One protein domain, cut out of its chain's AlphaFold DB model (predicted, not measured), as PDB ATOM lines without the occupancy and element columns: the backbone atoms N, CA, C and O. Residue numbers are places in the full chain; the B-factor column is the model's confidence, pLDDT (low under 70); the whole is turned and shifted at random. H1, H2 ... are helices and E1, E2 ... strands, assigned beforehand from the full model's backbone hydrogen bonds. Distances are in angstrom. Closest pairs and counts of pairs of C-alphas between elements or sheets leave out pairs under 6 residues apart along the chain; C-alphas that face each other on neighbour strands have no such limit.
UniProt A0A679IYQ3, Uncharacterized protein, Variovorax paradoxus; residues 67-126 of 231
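AT A GLANCE: This is residues 67 to 126 of the 231 residues of an uncharacterized protein of Variovorax paradoxus (UniProt A0A679IYQ3). Two helices make a V, with the last part of H1 against the first part of the long H2, and a small hairpin of strands, E1 and E2, sits by that same first part of H2. Residues 117 to 126, mostly the far part of H2, stick out as a free arm. The 60 printed residues hold two named helices and two named strands in the order H1, E1, E2, H2; the sheet order is E1 - E2, antiparallel, and the class is mostly helix. The whole is loose and flat, with a radius of gyration of the C-alphas of 13.7 A and spans of 49 by 25 by 13 A.

IN THESE COORDINATES: H1 holds residues 70 to 79, beginning at C-alpha 70 (120.379, 123.942, 161.195), and is 14.7 A long. E1, residues 90 to 94, is 13.2 A long. E2 holds residues 97 to 99. H2, residues 103 to 124, is 31.6 A long and ends at C-alpha 124 (124.276, 150.872, 156.232).

HOW THE PARTS SIT: H1 and H2 touch, H2 with residues 103 to 111 alone; the closest C-alphas, of Ala 77 and Ala 107, are 5.0 A apart. They run opposite ways at a steep tilt of 68 degrees, only just short of about perpendicular. The closest C-alphas of E1 and H2, of Phe 92 and Ala 106, are 7.2 A apart. E1 and E2 form an antiparallel hairpin, with N 94 and O 97 at 2.9 A and N 99 and O 92 at 3.0 A, within hydrogen-bond range. Residues 83 to 84 pair antiparallel with residues 90 to 91 of E1. H1 and E2 are apart. Every O i to N i+4 pair is within hydrogen-bond range in H2, and 5 of 6 in H1.

THE WHOLE: The C-alphas farthest apart, of Asp 87 and Leu 126, are 49.2 A apart. The printed part has no cut and no long link. Its mean pLDDT is 78.7, and residues 83 to 99 are under 70.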
ATOM      1  N   ALA A  67     124.665 133.037 159.112       76.69
ATOM      2  CA  ALA A  67     123.377 132.367 158.994       76.69
ATOM      3  C   ALA A  67     123.182 131.428 160.197       76.69
ATOM      4  O   ALA A  67     124.133 130.776 160.642       76.69
ATOM      5  N   LEU A  68     121.959 131.365 160.731       80.19
ATOM      6  CA  LEU A  68     121.629 130.437 161.812       80.19
ATOM      7  C   LEU A  68     121.881 128.994 161.352       80.19
ATOM      8  O   LEU A  68     121.436 128.589 160.276       80.19
ATOM      9  N   SER A  69     122.583 128.209 162.173       80.44
ATOM     10  CA  SER A  69     122.843 126.800 161.870       80.44
ATOM     11  C   SER A  69     121.546 125.986 161.880       80.44
ATOM     12  O   SER A  69     120.579 126.343 162.554       80.44
ATOM     13  N   ALA A  70     121.530 124.847 161.182       78.81
ATOM     14  CA  ALA A  70     120.379 123.942 161.195       78.81
ATOM     15  C   ALA A  70     119.991 123.500 162.622       78.81
ATOM     16  O   ALA A  70     118.813 123.291 162.908       78.81
ATOM     17  N   ASP A  71     120.964 123.397 163.529       82.19
ATOM     18  CA  ASP A  71     120.738 123.080 164.942       82.19
ATOM     19  C   ASP A  71     120.091 124.249 165.683       82.19
ATOM     20  O   ASP A  71     119.091 124.057 166.373       82.19
ATOM     21  N   ALA A  72     120.585 125.472 165.474       82.81
ATOM     22  CA  ALA A  72     119.991 126.674 166.049       82.81
ATOM     23  C   ALA A  72     118.555 126.896 165.546       82.81
ATOM     24  O   ALA A  72     117.675 127.239 166.329       82.81
ATOM     25  N   VAL A  73     118.287 126.621 164.263       83.81
ATOM     26  CA  VAL A  73     116.930 126.650 163.694       83.81
ATOM     27  C   VAL A  73     116.027 125.614 164.363       83.81
ATOM     28  O   VAL A  73     114.864 125.907 164.620       83.81
ATOM     29  N   ARG A  74     116.531 124.411 164.673       83.62
ATOM     30  CA  ARG A  74     115.759 123.389 165.399       83.62
ATOM     31  C   ARG A  74     115.426 123.821 166.825       83.62
ATOM     32  O   ARG A  74     114.295 123.619 167.256       83.62
ATOM     33  N   VAL A  75     116.376 124.436 167.528       87.31
ATOM     34  CA  VAL A  75     116.145 124.997 168.869       87.31
ATOM     35  C   VAL A  75     115.105 126.120 168.806       87.31
ATOM     36  O   VAL A  75     114.135 126.082 169.556       87.31
ATOM     37  N   LEU A  76     115.241 127.050 167.854       85.62
ATOM     38  CA  LEU A  76     114.276 128.130 167.617       85.62
ATOM     39  C   LEU A  76     112.884 127.587 167.255       85.62
ATOM     40  O   LEU A  76     111.877 128.083 167.739       85.62
ATOM     41  N   ALA A  77     112.798 126.520 166.458       84.44
ATOM     42  CA  ALA A  77     111.527 125.863 166.151       84.44
ATOM     43  C   ALA A  77     110.811 125.343 167.412       84.44
ATOM     44  O   ALA A  77     109.582 125.289 167.442       84.44
ATOM     45  N   GLY A  78     111.572 124.976 168.447       83.44
ATOM     46  CA  GLY A  78     111.052 124.546 169.741       83.44
ATOM     47  C   GLY A  78     110.475 125.674 170.600       83.44
ATOM     48  O   GLY A  78     109.682 125.379 171.489       83.44
ATOM     49  N   THR A  79     110.823 126.941 170.338       85.31
ATOM     50  CA  THR A  79     110.336 128.089 171.126       85.31
ATOM     51  C   THR A  79     109.008 128.650 170.630       85.31
ATOM     52  O   THR A  79     108.406 129.467 171.318       85.31
ATOM     53  N   PHE A  80     108.539 128.253 169.443       77.94
ATOM     54  CA  PHE A  80     107.256 128.731 168.933       77.94
ATOM     55  C   PHE A  80     106.093 128.107 169.702       77.94
ATOM     56  O   PHE A  80     105.917 126.882 169.716       77.94
ATOM     57  N   GLU A  81     105.249 128.962 170.273       70.06
ATOM     58  CA  GLU A  81     103.965 128.545 170.818       70.06
ATOM     59  C   GLU A  81     103.057 128.041 169.694       70.06
ATOM     60  O   GLU A  81     102.920 128.647 168.629       70.06
ATOM     61  N   LYS A  82     102.456 126.874 169.921       70.12
ATOM     62  CA  LYS A  82     101.564 126.230 168.961       70.12
ATOM     63  C   LYS A  82     100.147 126.706 169.235       70.12
ATOM     64  O   LYS A  82      99.489 126.176 170.130       70.12
ATOM     65  N   GLU A  83      99.650 127.649 168.447       67.62
ATOM     66  CA  GLU A  83      98.226 127.979 168.476       67.62
ATOM     67  C   GLU A  83      97.441 126.861 167.770       67.62
ATOM     68  O   GLU A  83      97.700 126.528 166.608       67.62
ATOM     69  N   ARG A  84      96.479 126.249 168.472       66.50
ATOM     70  CA  ARG A  84      95.509 125.341 167.845       66.50
ATOM     71  C   ARG A  84      94.374 126.170 167.264       66.50
ATOM     72  O   ARG A  84      93.656 126.842 167.996       66.50
ATOM     73  N   GLY A  85      94.216 126.100 165.948       67.81
ATOM     74  CA  GLY A  85      93.067 126.680 165.267       67.81
ATOM     75  C   GLY A  85      91.763 125.944 165.614       67.81
ATOM     76  O   GLY A  85      91.815 124.814 166.112       67.81
ATOM     77  N   PRO A  86      90.600 126.542 165.303       63.16
ATOM     78  CA  PRO A  86      89.276 125.952 165.546       63.16
ATOM     79  C   PRO A  86      89.108 124.555 164.927       63.16
ATOM     80  O   PRO A  86      88.416 123.699 165.460       63.16
ATOM     81  N   ASP A  87      89.797 124.311 163.816       69.50
ATOM     82  CA  ASP A  87      89.821 123.074 163.042       69.50
ATOM     83  C   ASP A  87      90.950 122.102 163.457       69.50
ATOM     84  O   ASP A  87      91.305 121.191 162.708       69.50
ATOM     85  N   GLY A  88      91.541 122.284 164.648       65.19
ATOM     86  CA  GLY A  88      92.532 121.374 165.248       65.19
ATOM     87  C   GLY A  88      93.938 121.441 164.636       65.19
ATOM     88  O   GLY A  88      94.838 120.710 165.051       65.19
ATOM     89  N   LYS A  89      94.148 122.323 163.655       65.19
ATOM     90  CA  LYS A  89      95.422 122.512 162.943       65.19
ATOM     91  C   LYS A  89      96.319 123.506 163.680       65.19
ATOM     92  O   LYS A  89      95.820 124.424 164.324       65.19
ATOM     93  N   VAL A  90      97.637 123.340 163.562       67.00
ATOM     94  CA  VAL A  90      98.618 124.250 164.174       67.00
ATOM     95  C   VAL A  90      98.839 125.456 163.267       67.00
ATOM     96  O   VAL A  90      99.152 125.296 162.084       67.00
ATOM     97  N   TRP A  91      98.678 126.643 163.837       67.06
ATOM     98  CA  TRP A  91      98.954 127.921 163.194       67.06
ATOM     99  C   TRP A  91     100.115 128.608 163.904       67.06
ATOM    100  O   TRP A  91     100.289 128.449 165.112       67.06
ATOM    101  N   PHE A  92     100.893 129.377 163.144       68.88
ATOM    102  CA  PHE A  92     101.953 130.217 163.689       68.88
ATOM    103  C   PHE A  92     101.655 131.674 163.346       68.88
ATOM    104  O   PHE A  92     101.356 132.017 162.195       68.88
ATOM    105  N   SER A  93     101.691 132.517 164.373       65.75
ATOM    106  CA  SER A  93     101.465 133.954 164.266       65.75
ATOM    107  C   SER A  93     102.792 134.646 163.948       65.75
ATOM    108  O   SER A  93     103.755 134.534 164.703       65.75
ATOM    109  N   PHE A  94     102.847 135.362 162.825       66.31
ATOM    110  CA  PHE A  94     103.977 136.201 162.428       66.31
ATOM    111  C   PHE A  94     103.572 137.674 162.460       66.31
ATOM    112  O   PHE A  94     102.387 138.011 162.497       66.31
ATOM    113  N   ARG A  95     104.559 138.572 162.354       63.84
ATOM    114  CA  ARG A  95     104.327 140.026 162.285       63.84
ATOM    115  C   ARG A  95     103.367 140.429 161.153       63.84
ATOM    116  O   ARG A  95     102.644 141.406 161.298       63.84
ATOM    117  N   ASN A  96     103.331 139.652 160.068       62.81
ATOM    118  CA  ASN A  96     102.529 139.924 158.871       62.81
ATOM    119  C   ASN A  96     101.235 139.086 158.789       62.81
ATOM    120  O   ASN A  96     100.632 138.995 157.723       62.81
ATOM    121  N   GLY A  97     100.809 138.461 159.893       68.88
ATOM    122  CA  GLY A  97      99.580 137.666 159.967       68.88
ATOM    123  C   GLY A  97      99.813 136.205 160.356       68.88
ATOM    124  O   GLY A  97     100.920 135.787 160.695       68.88
ATOM    125  N   ARG A  98      98.738 135.411 160.332       68.44
ATOM    126  CA  ARG A  98      98.772 133.982 160.670       68.44
ATOM    127  C   ARG A  98      99.053 133.150 159.431       68.44
ATOM    128  O   ARG A  98      98.318 133.239 158.449       68.44
ATOM    129  N   VAL A  99     100.073 132.302 159.498       69.62
ATOM    130  CA  VAL A  99     100.426 131.400 158.399       69.62
ATOM    131  C   VAL A  99     100.431 129.963 158.899       69.62
ATOM    132  O   VAL A  99     100.897 129.647 159.996       69.62
ATOM    133  N   ARG A 100      99.899 129.071 158.064       73.62
ATOM    134  CA  ARG A 100      99.954 127.631 158.286       73.62
ATOM    135  C   ARG A 100     101.263 127.079 157.724       73.62
ATOM    136  O   ARG A 100     101.346 126.748 156.547       73.62
ATOM    137  N   VAL A 101     102.264 126.964 158.582       73.50
ATOM    138  CA  VAL A 101     103.575 126.371 158.274       73.50
ATOM    139  C   VAL A 101     103.982 125.419 159.389       73.50
ATOM    140  O   VAL A 101     103.413 125.461 160.474       73.50
ATOM    141  N   SER A 102     104.940 124.528 159.146       77.50
ATOM    142  CA  SER A 102     105.534 123.749 160.238       77.50
ATOM    143  C   SER A 102     106.395 124.646 161.149       77.50
ATOM    144  O   SER A 102     106.948 125.639 160.670       77.50
ATOM    145  N   PRO A 103     106.598 124.302 162.438       78.69
ATOM    146  CA  PRO A 103     107.460 125.100 163.319       78.69
ATOM    147  C   PRO A 103     108.902 125.217 162.798       78.69
ATOM    148  O   PRO A 103     109.557 126.240 162.977       78.69
ATOM    149  N   ALA A 104     109.392 124.197 162.085       79.31
ATOM    150  CA  ALA A 104     110.702 124.244 161.441       79.31
ATOM    151  C   ALA A 104     110.748 125.236 160.264       79.31
ATOM    152  O   ALA A 104     111.759 125.901 160.061       79.31
ATOM    153  N   GLU A 105     109.675 125.346 159.478       79.88
ATOM    154  CA  GLU A 105     109.565 126.344 158.405       79.88
ATOM    155  C   GLU A 105     109.404 127.757 158.962       79.88
ATOM    156  O   GLU A 105     110.065 128.669 158.470       79.88
ATOM    157  N   ALA A 106     108.608 127.920 160.023       81.62
ATOM    158  CA  ALA A 106     108.464 129.178 160.749       81.62
ATOM    159  C   ALA A 106     109.816 129.692 161.264       81.62
ATOM    160  O   ALA A 106     110.197 130.832 160.994       81.62
ATOM    161  N   ALA A 107     110.587 128.816 161.915       84.00
ATOM    162  CA  ALA A 107     111.927 129.126 162.397       84.00
ATOM    163  C   ALA A 107     112.887 129.507 161.264       84.00
ATOM    164  O   ALA A 107     113.644 130.466 161.397       84.00
ATOM    165  N   ARG A 108     112.849 128.791 160.130       82.69
ATOM    166  CA  ARG A 108     113.668 129.123 158.948       82.69
ATOM    167  C   ARG A 108     113.316 130.486 158.364       82.69
ATOM    168  O   ARG A 108     114.223 131.224 157.981       82.69
ATOM    169  N   HIS A 109     112.027 130.809 158.290       81.50
ATOM    170  CA  HIS A 109     111.558 132.102 157.805       81.50
ATOM    171  C   HIS A 109     112.062 133.230 158.706       81.50
ATOM    172  O   HIS A 109     112.753 134.125 158.230       81.50
ATOM    173  N   GLN A 110     111.823 133.127 160.015       85.12
ATOM    174  CA  GLN A 110     112.273 134.126 160.983       85.12
ATOM    175  C   GLN A 110     113.803 134.274 161.006       85.12
ATOM    176  O   GLN A 110     114.314 135.390 161.055       85.12
ATOM    177  N   ALA A 111     114.547 133.168 160.924       85.56
ATOM    178  CA  ALA A 111     116.006 133.199 160.840       85.56
ATOM    179  C   ALA A 111     116.497 133.927 159.578       85.56
ATOM    180  O   ALA A 111     117.481 134.665 159.629       85.56
ATOM    181  N   SER A 112     115.805 133.731 158.452       82.75
ATOM    182  CA  SER A 112     116.116 134.389 157.181       82.75
ATOM    183  C   SER A 112     115.789 135.883 157.233       82.75
ATOM    184  O   SER A 112     116.603 136.691 156.802       82.75
ATOM    185  N   GLU A 113     114.648 136.266 157.815       83.62
ATOM    186  CA  GLU A 113     114.284 137.672 158.039       83.62
ATOM    187  C   GLU A 113     115.290 138.387 158.943       83.62
ATOM    188  O   GLU A 113     115.756 139.472 158.597       83.62
ATOM    189  N   TRP A 114     115.675 137.767 160.064       88.00
ATOM    190  CA  TRP A 114     116.713 138.308 160.940       88.00
ATOM    191  C   TRP A 114     118.041 138.467 160.196       88.00
ATOM    192  O   TRP A 114     118.642 139.535 160.231       88.00
ATOM    193  N   HIS A 115     118.475 137.446 159.453       87.44
ATOM    194  CA  HIS A 115     119.726 137.510 158.703       87.44
ATOM    195  C   HIS A 115     119.721 138.631 157.651       87.44
ATOM    196  O   HIS A 115     120.699 139.365 157.531       87.44
ATOM    197  N   LEU A 116     118.612 138.806 156.924       83.38
ATOM    198  CA  LEU A 116     118.441 139.913 155.980       83.38
ATOM    199  C   LEU A 116     118.452 141.275 156.685       83.38
ATOM    200  O   LEU A 116     119.035 142.222 156.158       83.38
ATOM    201  N   HIS A 117     117.849 141.376 157.872       89.38
ATOM    202  CA  HIS A 117     117.887 142.592 158.679       89.38
ATOM    203  C   HIS A 117     119.318 142.952 159.102       89.38
ATOM    204  O   HIS A 117     119.756 144.074 158.857       89.38
ATOM    205  N   GLU A 118     120.073 141.993 159.644       91.25
ATOM    206  CA  GLU A 118     121.480 142.184 160.023       91.25
ATOM    207  C   GLU A 118     122.358 142.559 158.825       91.25
ATOM    208  O   GLU A 118     123.212 143.439 158.923       91.25
ATOM    209  N   LEU A 119     122.133 141.934 157.663       88.31
ATOM    210  CA  LEU A 119     122.807 142.322 156.424       88.31
ATOM    211  C   LEU A 119     122.467 143.762 156.025       88.31
ATOM    212  O   LEU A 119     123.357 144.503 155.616       88.31
ATOM    213  N   GLY A 120     121.208 144.179 156.179       87.88
ATOM    214  CA  GLY A 120     120.783 145.560 155.956       87.88
ATOM    215  C   GLY A 120     121.502 146.551 156.875       87.88
ATOM    216  O   GLY A 120     122.018 147.562 156.398       87.88
ATOM    217  N   LEU A 121     121.605 146.237 158.170       91.38
ATOM    218  CA  LEU A 121     122.356 147.044 159.141       91.38
ATOM    219  C   LEU A 121     123.851 147.099 158.806       91.38
ATOM    220  O   LEU A 121     124.479 148.148 158.950       91.38
ATOM    221  N   LEU A 122     124.433 145.994 158.333       92.06
ATOM    222  CA  LEU A 122     125.828 145.965 157.902       92.06
ATOM    223  C   LEU A 122     126.058 146.866 156.683       92.06
ATOM    224  O   LEU A 122     126.984 147.674 156.690       92.06
ATOM    225  N   LEU A 123     125.203 146.761 155.662       89.88
ATOM    226  CA  LEU A 123     125.285 147.591 154.459       89.88
ATOM    227  C   LEU A 123     125.213 149.086 154.805       89.88
ATOM    228  O   LEU A 123     125.987 149.871 154.267       89.88
ATOM    229  N   GLN A 124     124.364 149.481 155.760       89.38
ATOM    230  CA  GLN A 124     124.276 150.872 156.232       89.38
ATOM    231  C   GLN A 124     125.581 151.412 156.840       89.38
ATOM    232  O   GLN A 124     125.766 152.626 156.902       89.38
ATOM    233  N   ARG A 125     126.486 150.539 157.297       91.81
ATOM    234  CA  ARG A 125     127.776 150.928 157.891       91.81
ATOM    235  C   ARG A 125     128.900 151.059 156.863       91.81
ATOM    236  O   ARG A 125     129.972 151.550 157.218       91.81
ATOM    237  N   LEU A 126     128.680 150.619 155.623       94.19
ATOM    238  CA  LEU A 126     129.655 150.745 154.544       94.19
ATOM    239  C   LEU A 126     129.707 152.202 154.081       94.19
ATOM    240  O   LEU A 126     128.706 152.771 153.649       94.19
TER     241      LEU A 126